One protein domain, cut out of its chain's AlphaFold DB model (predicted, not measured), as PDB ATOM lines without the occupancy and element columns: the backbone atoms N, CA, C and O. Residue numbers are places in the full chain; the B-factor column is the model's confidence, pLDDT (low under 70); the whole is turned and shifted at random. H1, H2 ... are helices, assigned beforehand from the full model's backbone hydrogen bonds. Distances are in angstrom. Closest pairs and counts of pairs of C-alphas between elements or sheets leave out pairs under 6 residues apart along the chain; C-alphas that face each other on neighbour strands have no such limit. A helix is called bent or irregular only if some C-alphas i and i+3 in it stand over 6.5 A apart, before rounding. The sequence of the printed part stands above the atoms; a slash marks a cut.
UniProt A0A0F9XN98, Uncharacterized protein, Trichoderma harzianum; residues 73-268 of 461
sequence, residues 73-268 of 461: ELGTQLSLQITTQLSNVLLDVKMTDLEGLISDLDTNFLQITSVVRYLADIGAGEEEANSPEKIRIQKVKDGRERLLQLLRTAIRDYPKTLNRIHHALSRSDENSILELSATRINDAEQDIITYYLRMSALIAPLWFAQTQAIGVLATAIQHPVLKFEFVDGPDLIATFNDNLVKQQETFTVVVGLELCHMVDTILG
ATOM      1  N   GLU A  73     108.275 138.590 125.701       89.62
ATOM      2  CA  GLU A  73     107.118 138.017 125.019       89.62
ATOM      3  C   GLU A  73     106.529 138.997 123.994       89.62
ATOM      4  O   GLU A  73     106.379 138.644 122.822       89.62
ATOM      5  N   LEU A  74     106.323 140.261 124.380       87.50
ATOM      6  CA  LEU A  74     105.902 141.323 123.459       87.50
ATOM      7  C   LEU A  74     106.878 141.491 122.289       87.50
ATOM      8  O   LEU A  74     106.445 141.634 121.149       87.50
ATOM      9  N   GLY A  75     108.188 141.433 122.548       84.94
ATOM     10  CA  GLY A  75     109.211 141.488 121.504       84.94
ATOM     11  C   GLY A  75     109.082 140.343 120.497       84.94
ATOM     12  O   GLY A  75     109.131 140.577 119.290       84.94
ATOM     13  N   THR A  76     108.857 139.116 120.974       87.69
ATOM     14  CA  THR A  76     108.663 137.947 120.099       87.69
ATOM     15  C   THR A  76     107.364 138.015 119.301       87.69
ATOM     16  O   THR A  76     107.380 137.768 118.096       87.69
ATOM     17  N   GLN A  77     106.256 138.417 119.931       85.31
ATOM     18  CA  GLN A  77     104.960 138.555 119.266       85.31
ATOM     19  C   GLN A  77     104.998 139.643 118.193       85.31
ATOM     20  O   GLN A  77     104.538 139.418 117.075       85.31
ATOM     21  N   LEU A  78     105.600 140.795 118.502       86.06
ATOM     22  CA  LEU A  78     105.744 141.889 117.547       86.06
ATOM     23  C   LEU A  78     106.622 141.474 116.360       86.06
ATOM     24  O   LEU A  78     106.262 141.727 115.213       86.06
ATOM     25  N   SER A  79     107.743 140.795 116.620       82.75
ATOM     26  CA  SER A  79     108.616 140.282 115.559       82.75
ATOM     27  C   SER A  79     107.883 139.297 114.647       82.75
ATOM     28  O   SER A  79     108.015 139.385 113.425       82.75
ATOM     29  N   LEU A  80     107.094 138.383 115.218       83.62
ATOM     30  CA  LEU A  80     106.307 137.416 114.455       83.62
ATOM     31  C   LEU A  80     105.258 138.125 113.589       83.62
ATOM     32  O   LEU A  80     105.219 137.912 112.382       83.62
ATOM     33  N   GLN A  81     104.471 139.030 114.179       82.25
ATOM     34  CA  GLN A  81     103.433 139.778 113.466       82.25
ATOM     35  C   GLN A  81     103.999 140.594 112.303       82.25
ATOM     36  O   GLN A  81     103.446 140.552 111.205       82.25
ATOM     37  N   ILE A  82     105.113 141.299 112.520       83.44
ATOM     38  CA  ILE A  82     105.769 142.084 111.468       83.44
ATOM     39  C   ILE A  82     106.266 141.166 110.347       83.44
ATOM     40  O   ILE A  82     106.067 141.476 109.175       83.44
ATOM     41  N   THR A  83     106.871 140.026 110.688       81.94
ATOM     42  CA  THR A  83     107.407 139.082 109.695       81.94
ATOM     43  C   THR A  83     106.290 138.472 108.843       81.94
ATOM     44  O   THR A  83     106.393 138.453 107.614       81.94
ATOM     45  N   THR A  84     105.184 138.048 109.463       82.62
ATOM     46  CA  THR A  84     104.014 137.512 108.751       82.62
ATOM     47  C   THR A  84     103.359 138.575 107.870       82.62
ATOM     48  O   THR A  84     103.064 138.317 106.703       82.62
ATOM     49  N   GLN A  85     103.165 139.796 108.380       84.81
ATOM     50  CA  GLN A  85     102.587 140.887 107.589       84.81
ATOM     51  C   GLN A  85     103.468 141.261 106.397       84.81
ATOM     52  O   GLN A  85     102.953 141.437 105.294       84.81
ATOM     53  N   LEU A  86     104.785 141.340 106.588       85.19
ATOM     54  CA  LEU A  86     105.718 141.652 105.508       85.19
ATOM     55  C   LEU A  86     105.713 140.563 104.427       85.19
ATOM     56  O   LEU A  86     105.710 140.886 103.241       85.19
ATOM     57  N   SER A  87     105.652 139.292 104.831       85.81
ATOM     58  CA  SER A  87     105.568 138.147 103.914       85.81
ATOM     59  C   SER A  87     104.283 138.181 103.081       85.81
ATOM     60  O   SER A  87     104.328 137.989 101.867       85.81
ATOM     61  N   ASN A  88     103.151 138.519 103.705       86.19
ATOM     62  CA  ASN A  88     101.872 138.670 103.010       86.19
ATOM     63  C   ASN A  88     101.882 139.844 102.023       86.19
ATOM     64  O   ASN A  88     101.462 139.677 100.883       86.19
ATOM     65  N   VAL A  89     102.419 141.005 102.416       87.56
ATOM     66  CA  VAL A  89     102.553 142.161 101.512       87.56
ATOM     67  C   VAL A  89     103.467 141.828 100.332       87.56
ATOM     68  O   VAL A  89     103.158 142.173  99.193       87.56
ATOM     69  N   LEU A  90     104.581 141.136 100.579       88.44
ATOM     70  CA  LEU A  90     105.486 140.692  99.522       88.44
ATOM     71  C   LEU A  90     104.788 139.734  98.548       88.44
ATOM     72  O   LEU A  90     104.958 139.872  97.335       88.44
ATOM     73  N   LEU A  91     104.003 138.788  99.068       90.75
ATOM     74  CA  LEU A  91     103.200 137.881  98.255       90.75
ATOM     75  C   LEU A  91     102.179 138.654  97.411       90.75
ATOM     76  O   LEU A  91     102.133 138.447  96.203       90.75
ATOM     77  N   ASP A  92     101.423 139.578  98.004       90.00
ATOM     78  CA  ASP A  92     100.402 140.360  97.297       90.00
ATOM     79  C   ASP A  92     101.015 141.203  96.161       90.00
ATOM     80  O   ASP A  92     100.478 141.244  95.052       90.00
ATOM     81  N   VAL A  93     102.187 141.814  96.385       88.69
ATOM     82  CA  VAL A  93     102.926 142.549  95.340       88.69
ATOM     83  C   VAL A  93     103.346 141.620  94.200       88.69
ATOM     84  O   VAL A  93     103.172 141.959  93.029       88.69
ATOM     85  N   LYS A  94     103.887 140.440  94.523       89.62
ATOM     86  CA  LYS A  94     104.313 139.454  93.518       89.62
ATOM     87  C   LYS A  94     103.133 138.894  92.720       89.62
ATOM     88  O   LYS A  94     103.253 138.730  91.509       89.62
ATOM     89  N   MET A  95     102.008 138.631  93.383       89.56
ATOM     90  CA  MET A  95     100.779 138.165  92.739       89.56
ATOM     91  C   MET A  95     100.194 139.241  91.825       89.56
ATOM     92  O   MET A  95      99.836 138.931  90.697       89.56
ATOM     93  N   THR A  96     100.207 140.508  92.245       90.31
ATOM     94  CA  THR A  96      99.747 141.631  91.409       90.31
ATOM     95  C   THR A  96     100.569 141.761  90.119       90.31
ATOM     96  O   THR A  96     100.006 141.978  89.046       90.31
ATOM     97  N   ASP A  97     101.900 141.604  90.186       89.75
ATOM     98  CA  ASP A  97     102.748 141.620  88.978       89.75
ATOM     99  C   ASP A  97     102.416 140.443  88.045       89.75
ATOM    100  O   ASP A  97     102.296 140.625  86.833       89.75
ATOM    101  N   LEU A  98     102.207 139.244  88.601       90.75
ATOM    102  CA  LEU A  98     101.797 138.067  87.830       90.75
ATOM    103  C   LEU A  98     100.418 138.223  87.182       90.75
ATOM    104  O   LEU A  98     100.253 137.866  86.017       90.75
ATOM    105  N   GLU A  99      99.442 138.767  87.904       90.31
ATOM    106  CA  GLU A  99      98.102 139.047  87.381       90.31
ATOM    107  C   GLU A  99      98.157 140.039  86.215       90.31
ATOM    108  O   GLU A  99      97.480 139.835  85.206       90.31
ATOM    109  N   GLY A 100      99.015 141.061  86.301       90.19
ATOM    110  CA  GLY A 100      99.279 141.971  85.186       90.19
ATOM    111  C   GLY A 100      99.802 141.235  83.949       90.19
ATOM    112  O   GLY A 100      99.286 141.424  82.848       90.19
ATOM    113  N   LEU A 101     100.764 140.325  84.134       91.62
ATOM    114  CA  LEU A 101     101.313 139.517  83.039       91.62
ATOM    115  C   LEU A 101     100.277 138.576  82.411       91.62
ATOM    116  O   LEU A 101     100.265 138.421  81.189       91.62
ATOM    117  N   ILE A 102      99.412 137.956  83.219       91.38
ATOM    118  CA  ILE A 102      98.310 137.122  82.718       91.38
ATOM    119  C   ILE A 102      97.326 137.975  81.923       91.38
ATOM    120  O   ILE A 102      96.970 137.608  80.807       91.38
ATOM    121  N   SER A 103      96.927 139.130  82.458       90.12
ATOM    122  CA  SER A 103      95.973 140.024  81.798       90.12
ATOM    123  C   SER A 103      96.462 140.474  80.418       90.12
ATOM    124  O   SER A 103      95.677 140.519  79.466       90.12
ATOM    125  N   ASP A 104      97.766 140.729  80.280       89.12
ATOM    126  CA  ASP A 104      98.391 141.054  78.998       89.12
ATOM    127  C   ASP A 104      98.328 139.876  78.006       89.12
ATOM    128  O   ASP A 104      98.023 140.074  76.822       89.12
ATOM    129  N   LEU A 105      98.596 138.644  78.458       90.81
ATOM    130  CA  LEU A 105      98.489 137.444  77.615       90.81
ATOM    131  C   LEU A 105      97.039 137.178  77.196       90.81
ATOM    132  O   LEU A 105      96.776 136.979  76.007       90.81
ATOM    133  N   ASP A 106      96.102 137.238  78.140       88.88
ATOM    134  CA  ASP A 106      94.675 137.006  77.911       88.88
ATOM    135  C   ASP A 106      94.090 138.039  76.951       88.88
ATOM    136  O   ASP A 106      93.376 137.690  76.010       88.88
ATOM    137  N   THR A 107      94.428 139.319  77.125       90.12
ATOM    138  CA  THR A 107      93.965 140.394  76.238       90.12
ATOM    139  C   THR A 107      94.416 140.149  74.800       90.12
ATOM    140  O   THR A 107      93.612 140.236  73.866       90.12
ATOM    141  N   ASN A 108      95.686 139.796  74.605       89.06
ATOM    142  CA  ASN A 108      96.221 139.497  73.280       89.06
ATOM    143  C   ASN A 108      95.597 138.221  72.687       89.06
ATOM    144  O   ASN A 108      95.214 138.205  71.514       89.06
ATOM    145  N   PHE A 109      95.405 137.173  73.493       90.50
ATOM    146  CA  PHE A 109      94.732 135.944  73.074       90.50
ATOM    147  C   PHE A 109      93.273 136.191  72.656       90.50
ATOM    148  O   PHE A 109      92.826 135.704  71.612       90.50
ATOM    149  N   LEU A 110      92.529 137.007  73.405       90.44
ATOM    150  CA  LEU A 110      91.158 137.401  73.073       90.44
ATOM    151  C   LEU A 110      91.086 138.201  71.768       90.44
ATOM    152  O   LEU A 110      90.179 137.995  70.961       90.44
ATOM    153  N   GLN A 111      92.056 139.081  71.509       92.06
ATOM    154  CA  GLN A 111      92.130 139.800  70.237       92.06
ATOM    155  C   GLN A 111      92.389 138.849  69.062       92.06
ATOM    156  O   GLN A 111      91.726 138.962  68.030       92.06
ATOM    157  N   ILE A 112      93.306 137.891  69.220       90.94
ATOM    158  CA  ILE A 112      93.612 136.884  68.195       90.94
ATOM    159  C   ILE A 112      92.384 136.015  67.914       90.94
ATOM    160  O   ILE A 112      91.964 135.901  66.762       90.94
ATOM    161  N   THR A 113      91.763 135.453  68.952       90.19
ATOM    162  CA  THR A 113      90.569 134.602  68.809       90.19
ATOM    163  C   THR A 113      89.380 135.371  68.236       90.19
ATOM    164  O   THR A 113      88.650 134.826  67.411       90.19
ATOM    165  N   SER A 114      89.219 136.655  68.571       91.00
ATOM    166  CA  SER A 114      88.204 137.519  67.960       91.00
ATOM    167  C   SER A 114      88.403 137.679  66.451       91.00
ATOM    168  O   SER A 114      87.416 137.649  65.716       91.00
ATOM    169  N   VAL A 115      89.645 137.840  65.980       90.62
ATOM    170  CA  VAL A 115      89.943 137.941  64.542       90.62
ATOM    171  C   VAL A 115      89.765 136.594  63.844       90.62
ATOM    172  O   VAL A 115      89.213 136.550  62.748       90.62
ATOM    173  N   VAL A 116      90.177 135.493  64.477       88.44
ATOM    174  CA  VAL A 116      89.969 134.137  63.943       88.44
ATOM    175  C   VAL A 116      88.479 133.836  63.796       88.44
ATOM    176  O   VAL A 116      88.065 133.380  62.734       88.44
ATOM    177  N   ARG A 117      87.668 134.151  64.812       88.12
ATOM    178  CA  ARG A 117      86.212 133.984  64.747       88.12
ATOM    179  C   ARG A 117      85.608 134.839  63.637       88.12
ATOM    180  O   ARG A 117      84.904 134.308  62.800       88.12
ATOM    181  N   TYR A 118      85.982 136.117  63.551       87.06
ATOM    182  CA  TYR A 118      85.540 136.997  62.463       87.06
ATOM    183  C   TYR A 118      85.836 136.415  61.068       87.06
ATOM    184  O   TYR A 118      84.989 136.456  60.180       87.06
ATOM    185  N   LEU A 119      87.026 135.841  60.870       86.12
ATOM    186  CA  LEU A 119      87.384 135.180  59.612       86.12
ATOM    187  C   LEU A 119      86.568 133.900  59.364       86.12
ATOM    188  O   LEU A 119      86.208 133.630  58.218       86.12
ATOM    189  N   ALA A 120      86.272 133.130  60.414       85.56
ATOM    190  CA  ALA A 120      85.427 131.942  60.332       85.56
ATOM    191  C   ALA A 120      83.973 132.299  59.980       85.56
ATOM    192  O   ALA A 120      83.410 131.683  59.077       85.56
ATOM    193  N   ASP A 121      83.414 133.342  60.597       83.94
ATOM    194  CA  ASP A 121      82.044 133.821  60.365       83.94
ATOM    195  C   ASP A 121      81.853 134.271  58.901       83.94
ATOM    196  O   ASP A 121      80.841 133.963  58.263       83.94
ATOM    197  N   ILE A 122      82.869 134.926  58.315       81.94
ATOM    198  CA  ILE A 122      82.889 135.256  56.879       81.94
ATOM    199  C   ILE A 122      82.883 133.981  56.017       81.94
ATOM    200  O   ILE A 122      82.202 133.928  54.990       81.94
ATOM    201  N   GLY A 123      83.657 132.964  56.407       74.50
ATOM    202  CA  GLY A 123      83.773 131.694  55.686       74.50
ATOM    203  C   GLY A 123      82.504 130.839  55.743       74.50
ATOM    204  O   GLY A 123      82.138 130.233  54.737       74.50
ATOM    205  N   ALA A 124      81.812 130.839  56.883       75.81
ATOM    206  CA  ALA A 124      80.548 130.134  57.095       75.81
ATOM    207  C   ALA A 124      79.353 130.810  56.391       75.81
ATOM    208  O   ALA A 124      78.278 130.222  56.286       75.81
ATOM    209  N   GLY A 125      79.536 132.033  55.880       65.75
ATOM    210  CA  GLY A 125      78.500 132.782  55.169       65.75
ATOM    211  C   GLY A 125      77.404 133.345  56.077       65.75
ATOM    212  O   GLY A 125      76.389 133.815  55.564       65.75
ATOM    213  N   GLU A 126      77.600 133.327  57.401       60.22
ATOM    214  CA  GLU A 126      76.597 133.748  58.387       60.22
ATOM    215  C   GLU A 126      76.297 135.256  58.335       60.22
ATOM    216  O   GLU A 126      75.168 135.664  58.599       60.22
ATOM    217  N   GLU A 127      77.257 136.091  57.913       53.47
ATOM    218  CA  GLU A 127      77.040 137.538  57.750       53.47
ATOM    219  C   GLU A 127      76.631 137.967  56.320       53.47
ATOM    220  O   GLU A 127      76.182 139.098  56.130       53.47
ATOM    221  N   GLU A 128      76.810 137.131  55.286       55.62
ATOM    222  CA  GLU A 128      77.062 137.664  53.931       55.62
ATOM    223  C   GLU A 128      76.544 136.845  52.733       55.62
ATOM    224  O   GLU A 128      77.108 136.933  51.643       55.62
ATOM    225  N   ALA A 129      75.422 136.128  52.838       55.00
ATOM    226  CA  ALA A 129      74.822 135.475  51.658       55.00
ATOM    227  C   ALA A 129      74.527 136.439  50.473       55.00
ATOM    228  O   ALA A 129      74.372 135.991  49.342       55.00
ATOM    229  N   ASN A 130      74.493 137.759  50.722       57.41
ATOM    230  CA  ASN A 130      74.216 138.812  49.737       57.41
ATOM    231  C   ASN A 130      75.358 139.838  49.542       57.41
ATOM    232  O   ASN A 130      75.142 140.850  48.868       57.41
ATOM    233  N   SER A 131      76.548 139.654  50.137       64.19
ATOM    234  CA  SER A 131      77.643 140.622  49.947       64.19
ATOM    235  C   SER A 131      78.310 140.430  48.571       64.19
ATOM    236  O   SER A 131      78.510 139.298  48.125       64.19
ATOM    237  N   PRO A 132      78.670 141.510  47.851       75.88
ATOM    238  CA  PRO A 132      79.490 141.399  46.653       75.88
ATOM    239  C   PRO A 132      80.812 140.695  46.975       75.88
ATOM    240  O   PRO A 132      81.513 141.091  47.904       75.88
ATOM    241  N   GLU A 133      81.202 139.719  46.156       77.94
ATOM    242  CA  GLU A 133      82.415 138.905  46.339       77.94
ATOM    243  C   GLU A 133      83.677 139.742  46.625       77.94
ATOM    244  O   GLU A 133      84.510 139.382  47.458       77.94
ATOM    245  N   LYS A 134      83.780 140.919  45.998       77.25
ATOM    246  CA  LYS A 134      84.867 141.882  46.209       77.25
ATOM    247  C   LYS A 134      84.947 142.410  47.651       77.25
ATOM    248  O   LYS A 134      86.051 142.624  48.146       77.25
ATOM    249  N   ILE A 135      83.811 142.615  48.322       80.19
ATOM    250  CA  ILE A 135      83.753 143.050  49.729       80.19
ATOM    251  C   ILE A 135      84.204 141.911  50.642       80.19
ATOM    252  O   ILE A 135      85.042 142.131  51.515       80.19
ATOM    253  N   ARG A 136      83.736 140.687  50.380       78.25
ATOM    254  CA  ARG A 136      84.141 139.491  51.127       78.25
ATOM    255  C   ARG A 136      85.652 139.255  51.051       78.25
ATOM    256  O   ARG A 136      86.306 139.072  52.074       78.25
ATOM    257  N   ILE A 137      86.229 139.330  49.847       85.00
ATOM    258  CA  ILE A 137      87.681 139.205  49.635       85.00
ATOM    259  C   ILE A 137      88.446 140.285  50.409       85.00
ATOM    260  O   ILE A 137      89.463 139.984  51.036       85.00
ATOM    261  N   GLN A 138      87.961 141.531  50.395       86.69
ATOM    262  CA  GLN A 138      88.602 142.625  51.124       86.69
ATOM    263  C   GLN A 138      88.565 142.394  52.642       86.69
ATOM    264  O   GLN A 138      89.604 142.498  53.287       86.69
ATOM    265  N   LYS A 139      87.421 141.982  53.203       86.31
ATOM    266  CA  LYS A 139      87.283 141.655  54.633       86.31
ATOM    267  C   LYS A 139      88.215 140.524  55.075       86.31
ATOM    268  O   LYS A 139      88.866 140.635  56.113       86.31
ATOM    269  N   VAL A 140      88.329 139.462  54.273       88.12
ATOM    270  CA  VAL A 140      89.270 138.358  54.538       88.12
ATOM    271  C   VAL A 140      90.714 138.860  54.521       88.12
ATOM    272  O   VAL A 140      91.508 138.487  55.384       88.12
ATOM    273  N   LYS A 141      91.063 139.724  53.562       89.12
ATOM    274  CA  LYS A 141      92.402 140.315  53.473       89.12
ATOM    275  C   LYS A 141      92.723 141.170  54.701       89.12
ATOM    276  O   LYS A 141      93.795 141.000  55.279       89.12
ATOM    277  N   ASP A 142      91.795 142.024  55.123       90.38
ATOM    278  CA  ASP A 142      91.966 142.901  56.286       90.38
ATOM    279  C   ASP A 142      92.068 142.093  57.588       90.38
ATOM    280  O   ASP A 142      92.955 142.337  58.409       90.38
ATOM    281  N   GLY A 143      91.219 141.073  57.758       91.44
ATOM    282  CA  GLY A 143      91.284 140.164  58.903       91.44
ATOM    283  C   GLY A 143      92.598 139.378  58.948       91.44
ATOM    284  O   GLY A 143      93.203 139.254  60.012       91.44
ATOM    285  N   ARG A 144      93.096 138.909  57.796       91.44
ATOM    286  CA  ARG A 144      94.392 138.226  57.703       91.44
ATOM    287  C   ARG A 144      95.558 139.144  58.068       91.44
ATOM    288  O   ARG A 144      96.444 138.711  58.799       91.44
ATOM    289  N   GLU A 145      95.567 140.385  57.584       93.38
ATOM    290  CA  GLU A 145      96.624 141.353  57.911       93.38
ATOM    291  C   GLU A 145      96.618 141.692  59.405       93.38
ATOM    292  O   GLU A 145      97.661 141.687  60.060       93.38
ATOM    293  N   ARG A 146      95.427 141.887  59.984       93.00
ATOM    294  CA  ARG A 146      95.275 142.111  61.423       93.00
ATOM    295  C   ARG A 146      95.764 140.915  62.240       93.00
ATOM    296  O   ARG A 146      96.476 141.107  63.224       93.00
ATOM    297  N   LEU A 147      95.425 139.691  61.834       92.94
ATOM    298  CA  LEU A 147      95.909 138.473  62.487       92.94
ATOM    299  C   LEU A 147      97.438 138.373  62.410       92.94
ATOM    300  O   LEU A 147      98.084 138.095  63.416       92.94
ATOM    301  N   LEU A 148      98.025 138.659  61.245       93.44
ATOM    302  CA  LEU A 148      99.476 138.698  61.059       93.44
ATOM    303  C   LEU A 148     100.152 139.708  61.991       93.44
ATOM    304  O   LEU A 148     101.164 139.385  62.611       93.44
ATOM    305  N   GLN A 149      99.593 140.909  62.130       94.00
ATOM    306  CA  GLN A 149     100.119 141.931  63.033       94.00
ATOM    307  C   GLN A 149     100.055 141.494  64.506       94.00
ATOM    308  O   GLN A 149     101.014 141.700  65.257       94.00
ATOM    309  N   LEU A 150      98.950 140.868  64.921       93.38
ATOM    310  CA  LEU A 150      98.799 140.328  66.275       93.38
ATOM    311  C   LEU A 150      99.789 139.186  66.542       93.38
ATOM    312  O   LEU A 150     100.443 139.181  67.579       93.38
ATOM    313  N   LEU A 151      99.981 138.268  65.589       93.69
ATOM    314  CA  LEU A 151     100.953 137.179  65.720       93.69
ATOM    315  C   LEU A 151     102.401 137.690  65.768       93.69
ATOM    316  O   LEU A 151     103.192 137.188  66.561       93.69
ATOM    317  N   ARG A 152     102.752 138.729  64.996       93.81
ATOM    318  CA  ARG A 152     104.063 139.403  65.110       93.81
ATOM    319  C   ARG A 152     104.284 140.016  66.487       93.81
ATOM    320  O   ARG A 152     105.382 139.949  67.033       93.81
ATOM    321  N   THR A 153     103.235 140.615  67.043       92.19
ATOM    322  CA  THR A 153     103.264 141.192  68.390       92.19
ATOM    323  C   THR A 153     103.468 140.084  69.426       92.19
ATOM    324  O   THR A 153     104.363 140.191  70.262       92.19
ATOM    325  N   ALA A 154     102.744 138.967  69.296       92.75
ATOM    326  CA  ALA A 154     102.903 137.797  70.155       92.75
ATOM    327  C   ALA A 154     104.324 137.209  70.091       92.75
ATOM    328  O   ALA A 154     104.926 136.988  71.137       92.75
ATOM    329  N   ILE A 155     104.905 137.039  68.894       93.19
ATOM    330  CA  ILE A 155     106.297 136.577  68.720       93.19
ATOM    331  C   ILE A 155     107.284 137.458  69.499       93.19
ATOM    332  O   ILE A 155     108.220 136.950  70.115       93.19
ATOM    333  N   ARG A 156     107.087 138.779  69.484       92.06
ATOM    334  CA  ARG A 156     107.992 139.730  70.143       92.06
ATOM    335  C   ARG A 156     107.826 139.753  71.664       92.06
ATOM    336  O   ARG A 156     108.823 139.864  72.385       92.06
ATOM    337  N   ASP A 157     106.586 139.700  72.141       92.81
ATOM    338  CA  ASP A 157     106.257 140.060  73.521       92.81
ATOM    339  C   ASP A 157     106.056 138.822  74.413       92.81
ATOM    340  O   ASP A 157     106.561 138.792  75.539       92.81
ATOM    341  N   TYR A 158     105.424 137.756  73.904       94.44
ATOM    342  CA  TYR A 158     105.104 136.564  74.700       94.44
ATOM    343  C   TYR A 158     106.339 135.879  75.289       94.44
ATOM    344  O   TYR A 158     106.281 135.528  76.467       94.44
ATOM    345  N   PRO A 159     107.476 135.726  74.579       94.00
ATOM    346  CA  PRO A 159     108.646 135.089  75.174       94.00
ATOM    347  C   PRO A 159     109.157 135.777  76.443       94.00
ATOM    348  O   PRO A 159     109.577 135.116  77.391       94.00
ATOM    349  N   LYS A 160     109.101 137.113  76.489       93.62
ATOM    350  CA  LYS A 160     109.524 137.884  77.665       93.62
ATOM    351  C   LYS A 160     108.565 137.657  78.827       93.62
ATOM    352  O   LYS A 160     109.013 137.413  79.946       93.62
ATOM    353  N   THR A 161     107.264 137.697  78.553       94.06
ATOM    354  CA  THR A 161     106.222 137.457  79.556       94.06
ATOM    355  C   THR A 161     106.288 136.031  80.102       94.06
ATOM    356  O   THR A 161     106.309 135.843  81.316       94.06
ATOM    357  N   LEU A 162     106.434 135.029  79.231       94.62
ATOM    358  CA  LEU A 162     106.581 133.623  79.610       94.62
ATOM    359  C   LEU A 162     107.814 133.381  80.489       94.62
ATOM    360  O   LEU A 162     107.709 132.681  81.493       94.62
ATOM    361  N   ASN A 163     108.955 134.001  80.164       93.69
ATOM    362  CA  ASN A 163     110.155 133.924  81.001       93.69
ATOM    363  C   ASN A 163     109.947 134.570  82.375       93.69
ATOM    364  O   ASN A 163     110.368 134.001  83.380       93.69
ATOM    365  N   ARG A 164     109.274 135.727  82.451       93.00
ATOM    366  CA  ARG A 164     108.954 136.374  83.735       93.00
ATOM    367  C   ARG A 164     108.066 135.489  84.609       93.00
ATOM    368  O   ARG A 164     108.397 135.293  85.774       93.00
ATOM    369  N   ILE A 165     107.003 134.912  84.041       92.56
ATOM    370  CA  ILE A 165     106.126 133.977  84.762       92.56
ATOM    371  C   ILE A 165     106.928 132.753  85.218       92.56
ATOM    372  O   ILE A 165     106.869 132.375  86.384       92.56
ATOM    373  N   HIS A 166     107.751 132.168  84.341       93.00
ATOM    374  CA  HIS A 166     108.576 131.026  84.720       93.00
ATOM    375  C   HIS A 166     109.552 131.348  85.850       93.00
ATOM    376  O   HIS A 166     109.608 130.593  86.816       93.00
ATOM    377  N   HIS A 167     110.271 132.466  85.798       90.50
ATOM    378  CA  HIS A 167     111.160 132.869  86.889       90.50
ATOM    379  C   HIS A 167     110.424 133.145  88.201       90.50
ATOM    380  O   HIS A 167     111.007 132.976  89.269       90.50
ATOM    381  N   ALA A 168     109.163 133.568  88.151       88.94
ATOM    382  CA  ALA A 168     108.359 133.770  89.347       88.94
ATOM    383  C   ALA A 168     107.929 132.438  89.995       88.94
ATOM    384  O   ALA A 168     107.901 132.346  91.221       88.94
ATOM    385  N   LEU A 169     107.641 131.415  89.178       89.75
ATOM    386  CA  LEU A 169     107.086 130.124  89.617       89.75
ATOM    387  C   LEU A 169     108.111 128.995  89.800       89.75
ATOM    388  O   LEU A 169     107.806 128.006  90.450       89.75
ATOM    389  N   SER A 170     109.312 129.114  89.235       87.62
ATOM    390  CA  SER A 170     110.368 128.085  89.326       87.62
ATOM    391  C   SER A 170     111.349 128.299  90.479       87.62
ATOM    392  O   SER A 170     112.272 127.508  90.666       87.62
ATOM    393  N   ARG A 171     111.201 129.387  91.242       82.62
ATOM    394  CA  ARG A 171     112.061 129.643  92.400       82.62
ATOM    395  C   ARG A 171     111.658 128.726  93.543       82.62
ATOM    396  O   ARG A 171     110.494 128.692  93.915       82.62
ATOM    397  N   SER A 172     112.649 128.061  94.121       73.69
ATOM    398  CA  SER A 172     112.521 127.232  95.320       73.69
ATOM    399  C   SER A 172     113.126 127.917  96.555       73.69
ATOM    400  O   SER A 172     113.689 127.251  97.419       73.69
ATOM    401  N   ASP A 173     113.141 129.253  96.590       81.00
ATOM    402  CA  ASP A 173     113.616 130.005  97.752       81.00
ATOM    403  C   ASP A 173     112.478 130.277  98.747       81.00
ATOM    404  O   ASP A 173     111.303 130.278  98.382       81.00
ATOM    405  N   GLU A 174     112.834 130.562 100.004       75.94
ATOM    406  CA  GLU A 174     111.890 130.852 101.105       75.94
ATOM    407  C   GLU A 174     110.966 132.053 100.814       75.94
ATOM    408  O   GLU A 174     109.931 132.224 101.445       75.94
ATOM    409  N   ASN A 175     111.330 132.889  99.836       81.31
ATOM    410  CA  ASN A 175     110.556 134.050  99.394       81.31
ATOM    411  C   ASN A 175     109.909 133.837  98.015       81.31
ATOM    412  O   ASN A 175     109.530 134.813  97.344       81.31
ATOM    413  N   SER A 176     109.835 132.594  97.540       88.31
ATOM    414  CA  SER A 176     109.164 132.259  96.290       88.31
ATOM    415  C   SER A 176     107.657 132.438  96.442       88.31
ATOM    416  O   SER A 176     107.112 132.415  97.543       88.31
ATOM    417  N   ILE A 177     106.966 132.653  95.323       90.94
ATOM    418  CA  ILE A 177     105.507 132.821  95.349       90.94
ATOM    419  C   ILE A 177     104.849 131.552  95.882       90.94
ATOM    420  O   ILE A 177     103.972 131.643  96.729       90.94
ATOM    421  N   LEU A 178     105.324 130.386  95.438       91.69
ATOM    422  CA  LEU A 178     104.798 129.098  95.869       91.69
ATOM    423  C   LEU A 178     104.977 128.879  97.375       91.69
ATOM    424  O   LEU A 178     104.000 128.532  98.027       91.69
ATOM    425  N   GLU A 179     106.163 129.136  97.933       91.81
ATOM    426  CA  GLU A 179     106.420 128.960  99.372       91.81
ATOM    427  C   GLU A 179     105.629 129.948 100.235       91.81
ATOM    428  O   GLU A 179     105.004 129.572 101.231       91.81
ATOM    429  N   LEU A 180     105.584 131.221  99.827       91.44
ATOM    430  CA  LEU A 180     104.802 132.240 100.527       91.44
ATOM    431  C   LEU A 180     103.298 131.924 100.472       91.44
ATOM    432  O   LEU A 180     102.598 132.073 101.475       91.44
ATOM    433  N   SER A 181     102.792 131.460  99.325       91.62
ATOM    434  CA  SER A 181     101.405 131.011  99.174       91.62
ATOM    435  C   SER A 181     101.111 129.767 100.006       91.62
ATOM    436  O   SER A 181     100.091 129.740 100.691       91.62
ATOM    437  N   ALA A 182     102.000 128.772  99.986       91.56
ATOM    438  CA  ALA A 182     101.864 127.550 100.765       91.56
ATOM    439  C   ALA A 182     101.797 127.863 102.259       91.56
ATOM    440  O   ALA A 182     100.869 127.416 102.927       91.56
ATOM    441  N   THR A 183     102.703 128.705 102.757       89.88
ATOM    442  CA  THR A 183     102.712 129.146 104.158       89.88
ATOM    443  C   THR A 183     101.402 129.847 104.516       89.88
ATOM    444  O   THR A 183     100.707 129.429 105.439       89.88
ATOM    445  N   ARG A 184     100.991 130.853 103.730       89.00
ATOM    446  CA  ARG A 184      99.758 131.617 103.979       89.00
ATOM    447  C   ARG A 184      98.498 130.749 103.959       89.00
ATOM    448  O   ARG A 184      97.590 130.980 104.752       89.00
ATOM    449  N   ILE A 185      98.398 129.806 103.021       89.00
ATOM    450  CA  ILE A 185      97.222 128.937 102.895       89.00
ATOM    451  C   ILE A 185      97.217 127.895 104.013       89.00
ATOM    452  O   ILE A 185      96.162 127.658 104.589       89.00
ATOM    453  N   ASN A 186      98.370 127.324 104.361       88.44
ATOM    454  CA  ASN A 186      98.494 126.375 105.466       88.44
ATOM    455  C   ASN A 186      98.175 127.022 106.828       88.44
ATOM    456  O   ASN A 186      97.541 126.400 107.672       88.44
ATOM    457  N   ASP A 187      98.536 128.294 107.022       84.69
ATOM    458  CA  ASP A 187      98.161 129.057 108.220       84.69
ATOM    459  C   ASP A 187      96.641 129.297 108.318       84.69
ATOM    460  O   ASP A 187      96.100 129.460 109.415       84.69
ATOM    461  N   ALA A 188      95.943 129.341 107.178       80.25
ATOM    462  CA  ALA A 188      94.509 129.616 107.105       80.25
ATOM    463  C   ALA A 188      93.638 128.350 107.108       80.25
ATOM    464  O   ALA A 188      92.508 128.391 107.595       80.25
ATOM    465  N   GLU A 189      94.135 127.244 106.554       82.19
ATOM    466  CA  GLU A 189      93.361 126.034 106.286       82.19
ATOM    467  C   GLU A 189      93.985 124.817 106.961       82.19
ATOM    468  O   GLU A 189      95.125 124.453 106.690       82.19
ATOM    469  N   GLN A 190      93.205 124.134 107.799       79.25
ATOM    470  CA  GLN A 190      93.630 122.879 108.433       79.25
ATOM    471  C   GLN A 190      93.245 121.634 107.620       79.25
ATOM    472  O   GLN A 190      93.749 120.543 107.886       79.25
ATOM    473  N   ASP A 191      92.340 121.778 106.646       88.19
ATOM    474  CA  ASP A 191      91.919 120.680 105.777       88.19
ATOM    475  C   ASP A 191      92.875 120.522 104.588       88.19
ATOM    476  O   ASP A 191      93.040 121.418 103.760       88.19
ATOM    477  N   ILE A 192      93.474 119.338 104.495       86.06
ATOM    478  CA  ILE A 192      94.527 119.006 103.532       86.06
ATOM    479  C   ILE A 192      94.024 119.084 102.074       86.06
ATOM    480  O   ILE A 192      94.758 119.522 101.184       86.06
ATOM    481  N   ILE A 193      92.766 118.702 101.816       82.75
ATOM    482  CA  ILE A 193      92.167 118.778 100.474       82.75
ATOM    483  C   ILE A 193      91.924 120.243 100.097       82.75
ATOM    484  O   ILE A 193      92.251 120.661  98.987       82.75
ATOM    485  N   THR A 194      91.399 121.041 101.023       83.75
ATOM    486  CA  THR A 194      91.158 122.476 100.833       83.75
ATOM    487  C   THR A 194      92.464 123.232 100.601       83.75
ATOM    488  O   THR A 194      92.528 124.056  99.687       83.75
ATOM    489  N   TYR A 195      93.522 122.907 101.351       88.38
ATOM    490  CA  TYR A 195      94.872 123.424 101.126       88.38
ATOM    491  C   TYR A 195      95.348 123.139  99.690       88.38
ATOM    492  O   TYR A 195      95.677 124.077  98.957       88.38
ATOM    493  N   TYR A 196      95.286 121.877  99.240       89.38
ATOM    494  CA  TYR A 196      95.668 121.502  97.872       89.38
ATOM    495  C   TYR A 196      94.834 122.229  96.813       89.38
ATOM    496  O   TYR A 196      95.378 122.743  95.833       89.38
ATOM    497  N   LEU A 197      93.511 122.293  96.993       86.56
ATOM    498  CA  LEU A 197      92.605 122.942  96.046       86.56
ATOM    499  C   LEU A 197      92.881 124.441  95.936       86.56
ATOM    500  O   LEU A 197      92.851 124.976  94.830       86.56
ATOM    501  N   ARG A 198      93.190 125.120  97.045       87.38
ATOM    502  CA  ARG A 198      93.569 126.540  97.029       87.38
ATOM    503  C   ARG A 198      94.920 126.764  96.357       87.38
ATOM    504  O   ARG A 198      95.023 127.670  95.535       87.38
ATOM    505  N   MET A 199      95.917 125.930  96.648       90.81
ATOM    506  CA  MET A 199      97.215 125.978  95.961       90.81
ATOM    507  C   MET A 199      97.056 125.744  94.452       90.81
ATOM    508  O   MET A 199      97.597 126.491  93.640       90.81
ATOM    509  N   SER A 200      96.244 124.762  94.065       88.31
ATOM    510  CA  SER A 200      95.954 124.459  92.660       88.31
ATOM    511  C   SER A 200      95.182 125.586  91.973       88.31
ATOM    512  O   SER A 200      95.504 125.953  90.848       88.31
ATOM    513  N   ALA A 201      94.190 126.180  92.644       86.56
ATOM    514  CA  ALA A 201      93.416 127.300  92.113       86.56
ATOM    515  C   ALA A 201      94.266 128.564  91.903       86.56
ATOM    516  O   ALA A 201      93.980 129.341  90.997       86.56
ATOM    517  N   LEU A 202      95.313 128.750  92.711       87.62
ATOM    518  CA  LEU A 202      96.280 129.835  92.560       87.62
ATOM    519  C   LEU A 202      97.134 129.665  91.291       87.62
ATOM    520  O   LEU A 202      97.374 130.631  90.573       87.62
ATOM    521  N   ILE A 203      97.574 128.437  91.001       88.38
ATOM    522  CA  ILE A 203      98.547 128.153  89.934       88.38
ATOM    523  C   ILE A 203      97.905 127.791  88.589       88.38
ATOM    524  O   ILE A 203      98.438 128.145  87.538       88.38
ATOM    525  N   ALA A 204      96.736 127.149  88.585       86.94
ATOM    526  CA  ALA A 204      96.080 126.713  87.354       86.94
ATOM    527  C   ALA A 204      95.834 127.843  86.326       86.94
ATOM    528  O   ALA A 204      96.102 127.614  85.143       86.94
ATOM    529  N   PRO A 205      95.392 129.062  86.710       84.19
ATOM    530  CA  PRO A 205      95.233 130.166  85.761       84.19
ATOM    531  C   PRO A 205      96.552 130.577  85.092       84.19
ATOM    532  O   PRO A 205      96.568 130.877  83.899       84.19
ATOM    533  N   LEU A 206      97.666 130.530  85.832       87.69
ATOM    534  CA  LEU A 206      98.997 130.858  85.316       87.69
ATOM    535  C   LEU A 206      99.429 129.846  84.252       87.69
ATOM    536  O   LEU A 206      99.779 130.236  83.138       87.69
ATOM    537  N   TRP A 207      99.344 128.548  84.555       89.56
ATOM    538  CA  TRP A 207      99.674 127.495  83.587       89.56
ATOM    539  C   TRP A 207      98.771 127.517  82.362       89.56
ATOM    540  O   TRP A 207      99.239 127.294  81.242       89.56
ATOM    541  N   PHE A 208      97.488 127.823  82.550       88.56
ATOM    542  CA  PHE A 208      96.548 127.958  81.448       88.56
ATOM    543  C   PHE A 208      96.948 129.096  80.500       88.56
ATOM    544  O   PHE A 208      97.113 128.855  79.302       88.56
ATOM    545  N   ALA A 209      97.198 130.299  81.029       87.62
ATOM    546  CA  ALA A 209      97.633 131.450  80.236       87.62
ATOM    547  C   ALA A 209      98.967 131.181  79.513       87.62
ATOM    548  O   ALA A 209      99.120 131.494  78.329       87.62
ATOM    549  N   GLN A 210      99.925 130.528  80.184       92.88
ATOM    550  CA  GLN A 210     101.189 130.133  79.558       92.88
ATOM    551  C   GLN A 210     100.983 129.134  78.413       92.88
ATOM    552  O   GLN A 210     101.555 129.308  77.338       92.88
ATOM    553  N   THR A 211     100.134 128.122  78.607       92.38
ATOM    554  CA  THR A 211      99.831 127.116  77.578       92.38
ATOM    555  C   THR A 211      99.171 127.755  76.355       92.38
ATOM    556  O   THR A 211      99.538 127.450  75.218       92.38
ATOM    557  N   GLN A 212      98.243 128.693  76.561       90.00
ATOM    558  CA  GLN A 212      97.636 129.460  75.472       90.00
ATOM    559  C   GLN A 212      98.674 130.289  74.712       90.00
ATOM    560  O   GLN A 212      98.701 130.267  73.480       90.00
ATOM    561  N   ALA A 213      99.560 130.983  75.429       92.88
ATOM    562  CA  ALA A 213     100.625 131.771  74.823       92.88
ATOM    563  C   ALA A 213     101.592 130.907  73.997       92.88
ATOM    564  O   ALA A 213     101.931 131.274  72.870       92.88
ATOM    565  N   ILE A 214     101.971 129.726  74.497       93.25
ATOM    566  CA  ILE A 214     102.767 128.744  73.746       93.25
ATOM    567  C   ILE A 214     102.017 128.289  72.486       93.25
ATOM    568  O   ILE A 214     102.608 128.240  71.408       93.25
ATOM    569  N   GLY A 215     100.712 128.021  72.579       91.56
ATOM    570  CA  GLY A 215      99.878 127.654  71.429       91.56
ATOM    571  C   GLY A 215      99.819 128.740  70.346       91.56
ATOM    572  O   GLY A 215      99.901 128.443  69.149       91.56
ATOM    573  N   VAL A 216      99.743 130.013  70.745       91.88
ATOM    574  CA  VAL A 216      99.817 131.154  69.817       91.88
ATOM    575  C   VAL A 216     101.180 131.213  69.127       91.88
ATOM    576  O   VAL A 216     101.237 131.360  67.904       91.88
ATOM    577  N   LEU A 217     102.275 131.048  69.875       93.12
ATOM    578  CA  LEU A 217     103.626 130.997  69.306       93.12
ATOM    579  C   LEU A 217     103.779 129.823  68.327       93.12
ATOM    580  O   LEU A 217     104.317 130.006  67.237       93.12
ATOM    581  N   ALA A 218     103.241 128.646  68.659       92.06
ATOM    582  CA  ALA A 218     103.259 127.477  67.778       92.06
ATOM    583  C   ALA A 218     102.511 127.749  66.466       92.06
ATOM    584  O   ALA A 218     103.001 127.421  65.383       92.06
ATOM    585  N   THR A 219     101.362 128.420  66.553       88.88
ATOM    586  CA  THR A 219     100.578 128.841  65.384       88.88
ATOM    587  C   THR A 219     101.357 129.837  64.520       88.88
ATOM    588  O   THR A 219     101.342 129.743  63.291       88.88
ATOM    589  N   ALA A 220     102.091 130.767  65.138       89.31
ATOM    590  CA  ALA A 220     102.910 131.737  64.418       89.31
ATOM    591  C   ALA A 220     104.054 131.074  63.627       89.31
ATOM    592  O   ALA A 220     104.283 131.443  62.475       89.31
ATOM    593  N   ILE A 221     104.719 130.052  64.181       89.88
ATOM    594  CA  ILE A 221     105.798 129.317  63.487       89.88
ATOM    595  C   ILE A 221     105.272 128.535  62.282       89.88
ATOM    596  O   ILE A 221     105.959 128.406  61.270       89.88
ATOM    597  N   GLN A 222     104.046 128.019  62.357       87.75
ATOM    598  CA  GLN A 222     103.437 127.314  61.229       87.75
ATOM    599  C   GLN A 222     103.054 128.262  60.081       87.75
ATOM    600  O   GLN A 222     102.845 127.814  58.951       87.75
ATOM    601  N   HIS A 223     102.996 129.578  60.322       87.19
ATOM    602  CA  HIS A 223     102.617 130.539  59.297       87.19
ATOM    603  C   HIS A 223     103.770 130.792  58.292       87.19
ATOM    604  O   HIS A 223     104.858 131.219  58.692       87.19
ATOM    605  N   PRO A 224     103.546 130.653  56.966       82.88
ATOM    606  CA  PRO A 224     104.603 130.717  55.946       82.88
ATOM    607  C   PRO A 224     105.429 132.007  55.918       82.88
ATOM    608  O   PRO A 224     106.584 131.975  55.500       82.88
ATOM    609  N   VAL A 225     104.831 133.129  56.330       84.38
ATOM    610  CA  VAL A 225     105.490 134.447  56.377       84.38
ATOM    611  C   VAL A 225     106.243 134.650  57.694       84.38
ATOM    612  O   VAL A 225     107.339 135.194  57.689       84.38
ATOM    613  N   LEU A 226     105.677 134.190  58.813       84.38
ATOM    614  CA  LEU A 226     106.192 134.500  60.150       84.38
ATOM    615  C   LEU A 226     107.274 133.520  60.601       84.38
ATOM    616  O   LEU A 226     108.119 133.885  61.412       84.38
ATOM    617  N   LYS A 227     107.320 132.314  60.024       79.38
ATOM    618  CA  LYS A 227     108.361 131.319  60.318       79.38
ATOM    619  C   LYS A 227     109.791 131.839  60.126       79.38
ATOM    620  O   LYS A 227     110.703 131.370  60.789       79.38
ATOM    621  N   PHE A 228     109.993 132.803  59.224       78.06
ATOM    622  CA  PHE A 228     111.301 133.418  58.977       78.06
ATOM    623  C   PHE A 228     111.608 134.579  59.932       78.06
ATOM    624  O   PHE A 228     112.765 134.953  60.083       78.06
ATOM    625  N   GLU A 229     110.586 135.146  60.573       82.69
ATOM    626  CA  GLU A 229     110.723 136.196  61.590       82.69
ATOM    627  C   GLU A 229     110.983 135.591  62.985       82.69
ATOM    628  O   GLU A 229     111.454 136.288  63.881       82.69
ATOM    629  N   PHE A 230     110.716 134.290  63.163       83.69
ATOM    630  CA  PHE A 230     110.866 133.557  64.420       83.69
ATOM    631  C   PHE A 230     111.642 132.242  64.225       83.69
ATOM    632  O   PHE A 230     111.126 131.149  64.455       83.69
ATOM    633  N   VAL A 231     112.890 132.366  63.758       80.50
ATOM    634  CA  VAL A 231     113.753 131.236  63.359       80.50
ATOM    635  C   VAL A 231     114.044 130.286  64.524       80.50
ATOM    636  O   VAL A 231     113.892 129.078  64.367       80.50
ATOM    637  N   ASP A 232     114.356 130.827  65.702       88.62
ATOM    638  CA  ASP A 232     114.615 130.047  66.925       88.62
ATOM    639  C   ASP A 232     113.319 129.579  67.614       88.62
ATOM    640  O   ASP A 232     113.324 129.082  68.742       88.62
ATOM    641  N   GLY A 233     112.171 129.774  66.958       88.31
ATOM    642  CA  GLY A 233     110.861 129.523  67.532       88.31
ATOM    643  C   GLY A 233     110.636 128.092  68.017       88.31
ATOM    644  O   GLY A 233     110.128 127.936  69.128       88.31
ATOM    645  N   PRO A 234     110.991 127.044  67.246       92.00
ATOM    646  CA  PRO A 234     110.793 125.662  67.680       92.00
ATOM    647  C   PRO A 234     111.523 125.337  68.988       92.00
ATOM    648  O   PRO A 234     110.915 124.785  69.905       92.00
ATOM    649  N   ASP A 235     112.788 125.749  69.102       93.69
ATOM    650  CA  ASP A 235     113.613 125.517  70.292       93.69
ATOM    651  C   ASP A 235     113.095 126.319  71.492       93.69
ATOM    652  O   ASP A 235     113.047 125.827  72.625       93.69
ATOM    653  N   LEU A 236     112.636 127.548  71.247       93.00
ATOM    654  CA  LEU A 236     112.064 128.389  72.288       93.00
ATOM    655  C   LEU A 236     110.737 127.824  72.820       93.00
ATOM    656  O   LEU A 236     110.496 127.849  74.026       93.00
ATOM    657  N   ILE A 237     109.892 127.262  71.951       93.88
ATOM    658  CA  ILE A 237     108.664 126.566  72.362       93.88
ATOM    659  C   ILE A 237     108.983 125.309  73.169       93.88
ATOM    660  O   ILE A 237     108.345 125.083  74.196       93.88
ATOM    661  N   ALA A 238     109.964 124.511  72.739       94.12
ATOM    662  CA  ALA A 238     110.415 123.353  73.507       94.12
ATOM    663  C   ALA A 238     110.875 123.777  74.913       94.12
ATOM    664  O   ALA A 238     110.392 123.235  75.903       94.12
ATOM    665  N   THR A 239     111.675 124.844  75.002       95.25
ATOM    666  CA  THR A 239     112.112 125.433  76.278       95.25
ATOM    667  C   THR A 239     110.922 125.860  77.146       95.25
ATOM    668  O   THR A 239     110.914 125.610  78.349       95.25
ATOM    669  N   PHE A 240     109.886 126.482  76.573       94.94
ATOM    670  CA  PHE A 240     108.703 126.872  77.346       94.94
ATOM    671  C   PHE A 240     107.869 125.681  77.831       94.94
ATOM    672  O   PHE A 240     107.346 125.739  78.943       94.94
ATOM    673  N   ASN A 241     107.790 124.597  77.059       94.38
ATOM    674  CA  ASN A 241     107.164 123.356  77.517       94.38
ATOM    675  C   ASN A 241     107.964 122.713  78.660       94.38
ATOM    676  O   ASN A 241     107.382 122.362  79.685       94.38
ATOM    677  N   ASP A 242     109.292 122.643  78.546       94.62
ATOM    678  CA  ASP A 242     110.162 122.144  79.622       94.62
ATOM    679  C   ASP A 242     110.035 123.000  80.890       94.62
ATOM    680  O   ASP A 242     110.049 122.501  82.016       94.62
ATOM    681  N   ASN A 243     109.871 124.311  80.720       93.94
ATOM    682  CA  ASN A 243     109.654 125.243  81.818       93.94
ATOM    683  C   ASN A 243     108.327 124.998  82.547       93.94
ATOM    684  O   ASN A 243     108.301 125.165  83.766       93.94
ATOM    685  N   LEU A 244     107.255 124.598  81.851       93.31
ATOM    686  CA  LEU A 244     105.997 124.189  82.492       93.31
ATOM    687  C   LEU A 244     106.189 122.922  83.333       93.31
ATOM    688  O   LEU A 244     105.718 122.870  84.466       93.31
ATOM    689  N   VAL A 245     106.943 121.941  82.827       93.06
ATOM    690  CA  VAL A 245     107.264 120.715  83.580       93.06
ATOM    691  C   VAL A 245     108.038 121.048  84.858       93.06
ATOM    692  O   VAL A 245     107.641 120.629  85.941       93.06
ATOM    693  N   LYS A 246     109.074 121.890  84.776       93.12
ATOM    694  CA  LYS A 246     109.848 122.321  85.958       93.12
ATOM    695  C   LYS A 246     109.008 123.074  86.988       93.12
ATOM    696  O   LYS A 246     109.227 122.947  88.191       93.12
ATOM    697  N   GLN A 247     108.059 123.893  86.537       92.75
ATOM    698  CA  GLN A 247     107.138 124.572  87.449       92.75
ATOM    699  C   GLN A 247     106.194 123.583  88.133       92.75
ATOM    700  O   GLN A 247     105.953 123.722  89.328       92.75
ATOM    701  N   GLN A 248     105.687 122.584  87.403       92.06
ATOM    702  CA  GLN A 248     104.888 121.503  87.979       92.06
ATOM    703  C   GLN A 248     105.690 120.732  89.034       92.06
ATOM    704  O   GLN A 248     105.187 120.504  90.127       92.06
ATOM    705  N   GLU A 249     106.947 120.390  88.747       92.25
ATOM    706  CA  GLU A 249     107.844 119.748  89.716       92.25
ATOM    707  C   GLU A 249     108.038 120.617  90.964       92.25
ATOM    708  O   GLU A 249     107.910 120.127  92.084       92.25
ATOM    709  N   THR A 250     108.278 121.920  90.783       92.75
ATOM    710  CA  THR A 250     108.430 122.872  91.897       92.75
ATOM    711  C   THR A 250     107.156 122.939  92.738       92.75
ATOM    712  O   THR A 250     107.219 122.849  93.960       92.75
ATOM    713  N   PHE A 251     105.989 123.033  92.097       93.06
ATOM    714  CA  PHE A 251     104.694 123.003  92.773       93.06
ATOM    715  C   PHE A 251     104.517 121.726  93.597       93.06
ATOM    716  O   PHE A 251     104.159 121.796  94.769       93.06
ATOM    717  N   THR A 252     104.813 120.568  93.010       92.62
ATOM    718  CA  THR A 252     104.699 119.273  93.683       92.62
ATOM    719  C   THR A 252     105.653 119.154  94.872       92.62
ATOM    720  O   THR A 252     105.274 118.586  95.892       92.62
ATOM    721  N   VAL A 253     106.859 119.721  94.787       92.12
ATOM    722  CA  VAL A 253     107.795 119.776  95.921       92.12
ATOM    723  C   VAL A 253     107.248 120.650  97.052       92.12
ATOM    724  O   VAL A 253     107.268 120.216  98.199       92.12
ATOM    725  N   VAL A 254     106.734 121.842  96.735       91.75
ATOM    726  CA  VAL A 254     106.232 122.800  97.738       91.75
ATOM    727  C   VAL A 254     104.956 122.298  98.420       91.75
ATOM    728  O   VAL A 254     104.808 122.405  99.633       91.75
ATOM    729  N   VAL A 255     104.020 121.742  97.649       90.50
ATOM    730  CA  VAL A 255     102.731 121.244  98.163       90.50
ATOM    731  C   VAL A 255     102.872 119.870  98.829       90.50
ATOM    732  O   VAL A 255     102.092 119.530  99.717       90.50
ATOM    733  N   GLY A 256     103.869 119.086  98.419       91.19
ATOM    734  CA  GLY A 256     104.108 117.722  98.875       91.19
ATOM    735  C   GLY A 256     103.632 116.687  97.854       91.19
ATOM    736  O   GLY A 256     102.452 116.618  97.504       91.19
ATOM    737  N   LEU A 257     104.557 115.833  97.411       90.75
ATOM    738  CA  LEU A 257     104.322 114.819  96.380       90.75
ATOM    739  C   LEU A 257     103.196 113.851  96.759       90.75
ATOM    740  O   LEU A 257     102.311 113.564  95.954       90.75
ATOM    741  N   GLU A 258     103.217 113.365  97.996       88.81
ATOM    742  CA  GLU A 258     102.236 112.423  98.526       88.81
ATOM    743  C   GLU A 258     100.840 113.041  98.565       88.81
ATOM    744  O   GLU A 258      99.856 112.361  98.270       88.81
ATOM    745  N   LEU A 259     100.756 114.333  98.888       87.69
ATOM    746  CA  LEU A 259      99.503 115.067  98.891       87.69
ATOM    747  C   LEU A 259      98.951 115.216  97.471       87.69
ATOM    748  O   LEU A 259      97.790 114.877  97.238       87.69
ATOM    749  N   CYS A 260      99.781 115.664  96.525       87.31
ATOM    750  CA  CYS A 260      99.395 115.748  95.118       87.31
ATOM    751  C   CYS A 260      98.867 114.396  94.619       87.31
ATOM    752  O   CYS A 260      97.746 114.320  94.126       87.31
ATOM    753  N   HIS A 261      99.612 113.309  94.844       84.88
ATOM    754  CA  HIS A 261      99.195 111.962  94.446       84.88
ATOM    755  C   HIS A 261      97.888 111.515  95.104       84.88
ATOM    756  O   HIS A 261      97.032 110.921  94.445       84.88
ATOM    757  N   MET A 262      97.721 111.775  96.402       83.75
ATOM    758  CA  MET A 262      96.503 111.421  97.125       83.75
ATOM    759  C   MET A 262      95.296 112.151  96.538       83.75
ATOM    760  O   MET A 262      94.281 111.520  96.242       83.75
ATOM    761  N   VAL A 263      95.396 113.467  96.344       79.88
ATOM    762  CA  VAL A 263      94.277 114.260  95.832       79.88
ATOM    763  C   VAL A 263      94.005 113.949  94.367       79.88
ATOM    764  O   VAL A 263      92.842 113.798  94.008       79.88
ATOM    765  N   ASP A 264      95.026 113.731  93.543       77.94
ATOM    766  CA  ASP A 264      94.844 113.282  92.161       77.94
ATOM    767  C   ASP A 264      94.225 111.881  92.091       77.94
ATOM    768  O   ASP A 264      93.495 111.575  91.157       77.94
ATOM    769  N   THR A 265      94.431 111.026  93.094       77.31
ATOM    770  CA  THR A 265      93.739 109.729  93.173       77.31
ATOM    771  C   THR A 265      92.266 109.891  93.564       77.31
ATOM    772  O   THR A 265      91.409 109.171  93.054       77.31
ATOM    773  N   ILE A 266      91.958 110.828  94.466       72.00
ATOM    774  CA  ILE A 266      90.596 111.072  94.969       72.00
ATOM    775  C   ILE A 266      89.750 111.855  93.955       72.00
ATOM    776  O   ILE A 266      88.583 111.533  93.736       72.00
ATOM    777  N   LEU A 267      90.324 112.909  93.378       71.12
ATOM    778  CA  LEU A 267      89.663 113.869  92.490       71.12
ATOM    779  C   LEU A 267      89.965 113.628  91.014       71.12
ATOM    780  O   LEU A 267      89.281 114.187  90.153       71.12
ATOM    781  N   GLY A 268      90.992 112.836  90.706       61.81
ATOM    782  CA  GLY A 268      91.321 112.501  89.333       61.81
ATOM    783  C   GLY A 268      90.178 111.764  88.650       61.81
ATOM    784  O   GLY A 268      89.277 111.218  89.296       61.81
TER     785      GLY A 268
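Overview. This is residues 73 to 268 of the 461 residues of an uncharacterized protein of Trichoderma harzianum (UniProt A0A0F9XN98). The long helix H1 runs along a rod, and H2b and H4b lie between it and H5, the four making an up-and-down bundle, each running against the one before. H1's later part and H2a form a helical hairpin at one end; H3, H4a and H6 gather at the bundle's other end, with residues 73 to 83 sticking out beyond. The printed part has 196 residues, with six named helices, H1 to H6 in order, and no named strand: all helix. It is loose, with a radius of gyration of the C-alphas of 22.2 A, spanning 82 by 34 by 32 A.

Along the chain. H1, residues 73 to 124, begins at C-alpha (107.118, 138.017, 125.019) and is 73.4 A long. H2, residues 133 to 169, was assigned as one helix by its hydrogen bonds but is bent: C-alphas 156 and 159 are 6.9 A apart. Its arms are H2a, 133 to 156, 34.9 A, and H2b, 159 to 169. H3 holds 177 to 188. H4, 192 to 222, likewise one helix by its hydrogen bonds, is bent, with C-alphas 202 and 205 6.9 A apart; its arms are H4a, 192 to 202, and H4b, 205 to 222, 26.0 A. H5, 233 to 255, is 32.8 A; H6, 257 to 267, ends at (89.663, 113.869, 92.490).

Arrangement. H1 touches H4b with residues 102 to 109 alone, closest at C-alphas Ile 102 and Ala 209, 6.2 A. H4b and H5, a hairpin, touch at C-alphas Ile 214 and Ile 237, 6.4 A. H6 touches H4a at C-alphas Val 263 and Ile 193, 6.8 A. In each helix or arm every O i to N i+4 pair is within hydrogen-bond range.

Size, cuts and confidence. The farthest C-alphas, Glu 73 and Pro 132, are 83.2 A apart. The printed part has no cut and no long link. Residues 125 to 131 and 268 have pLDDT under 70.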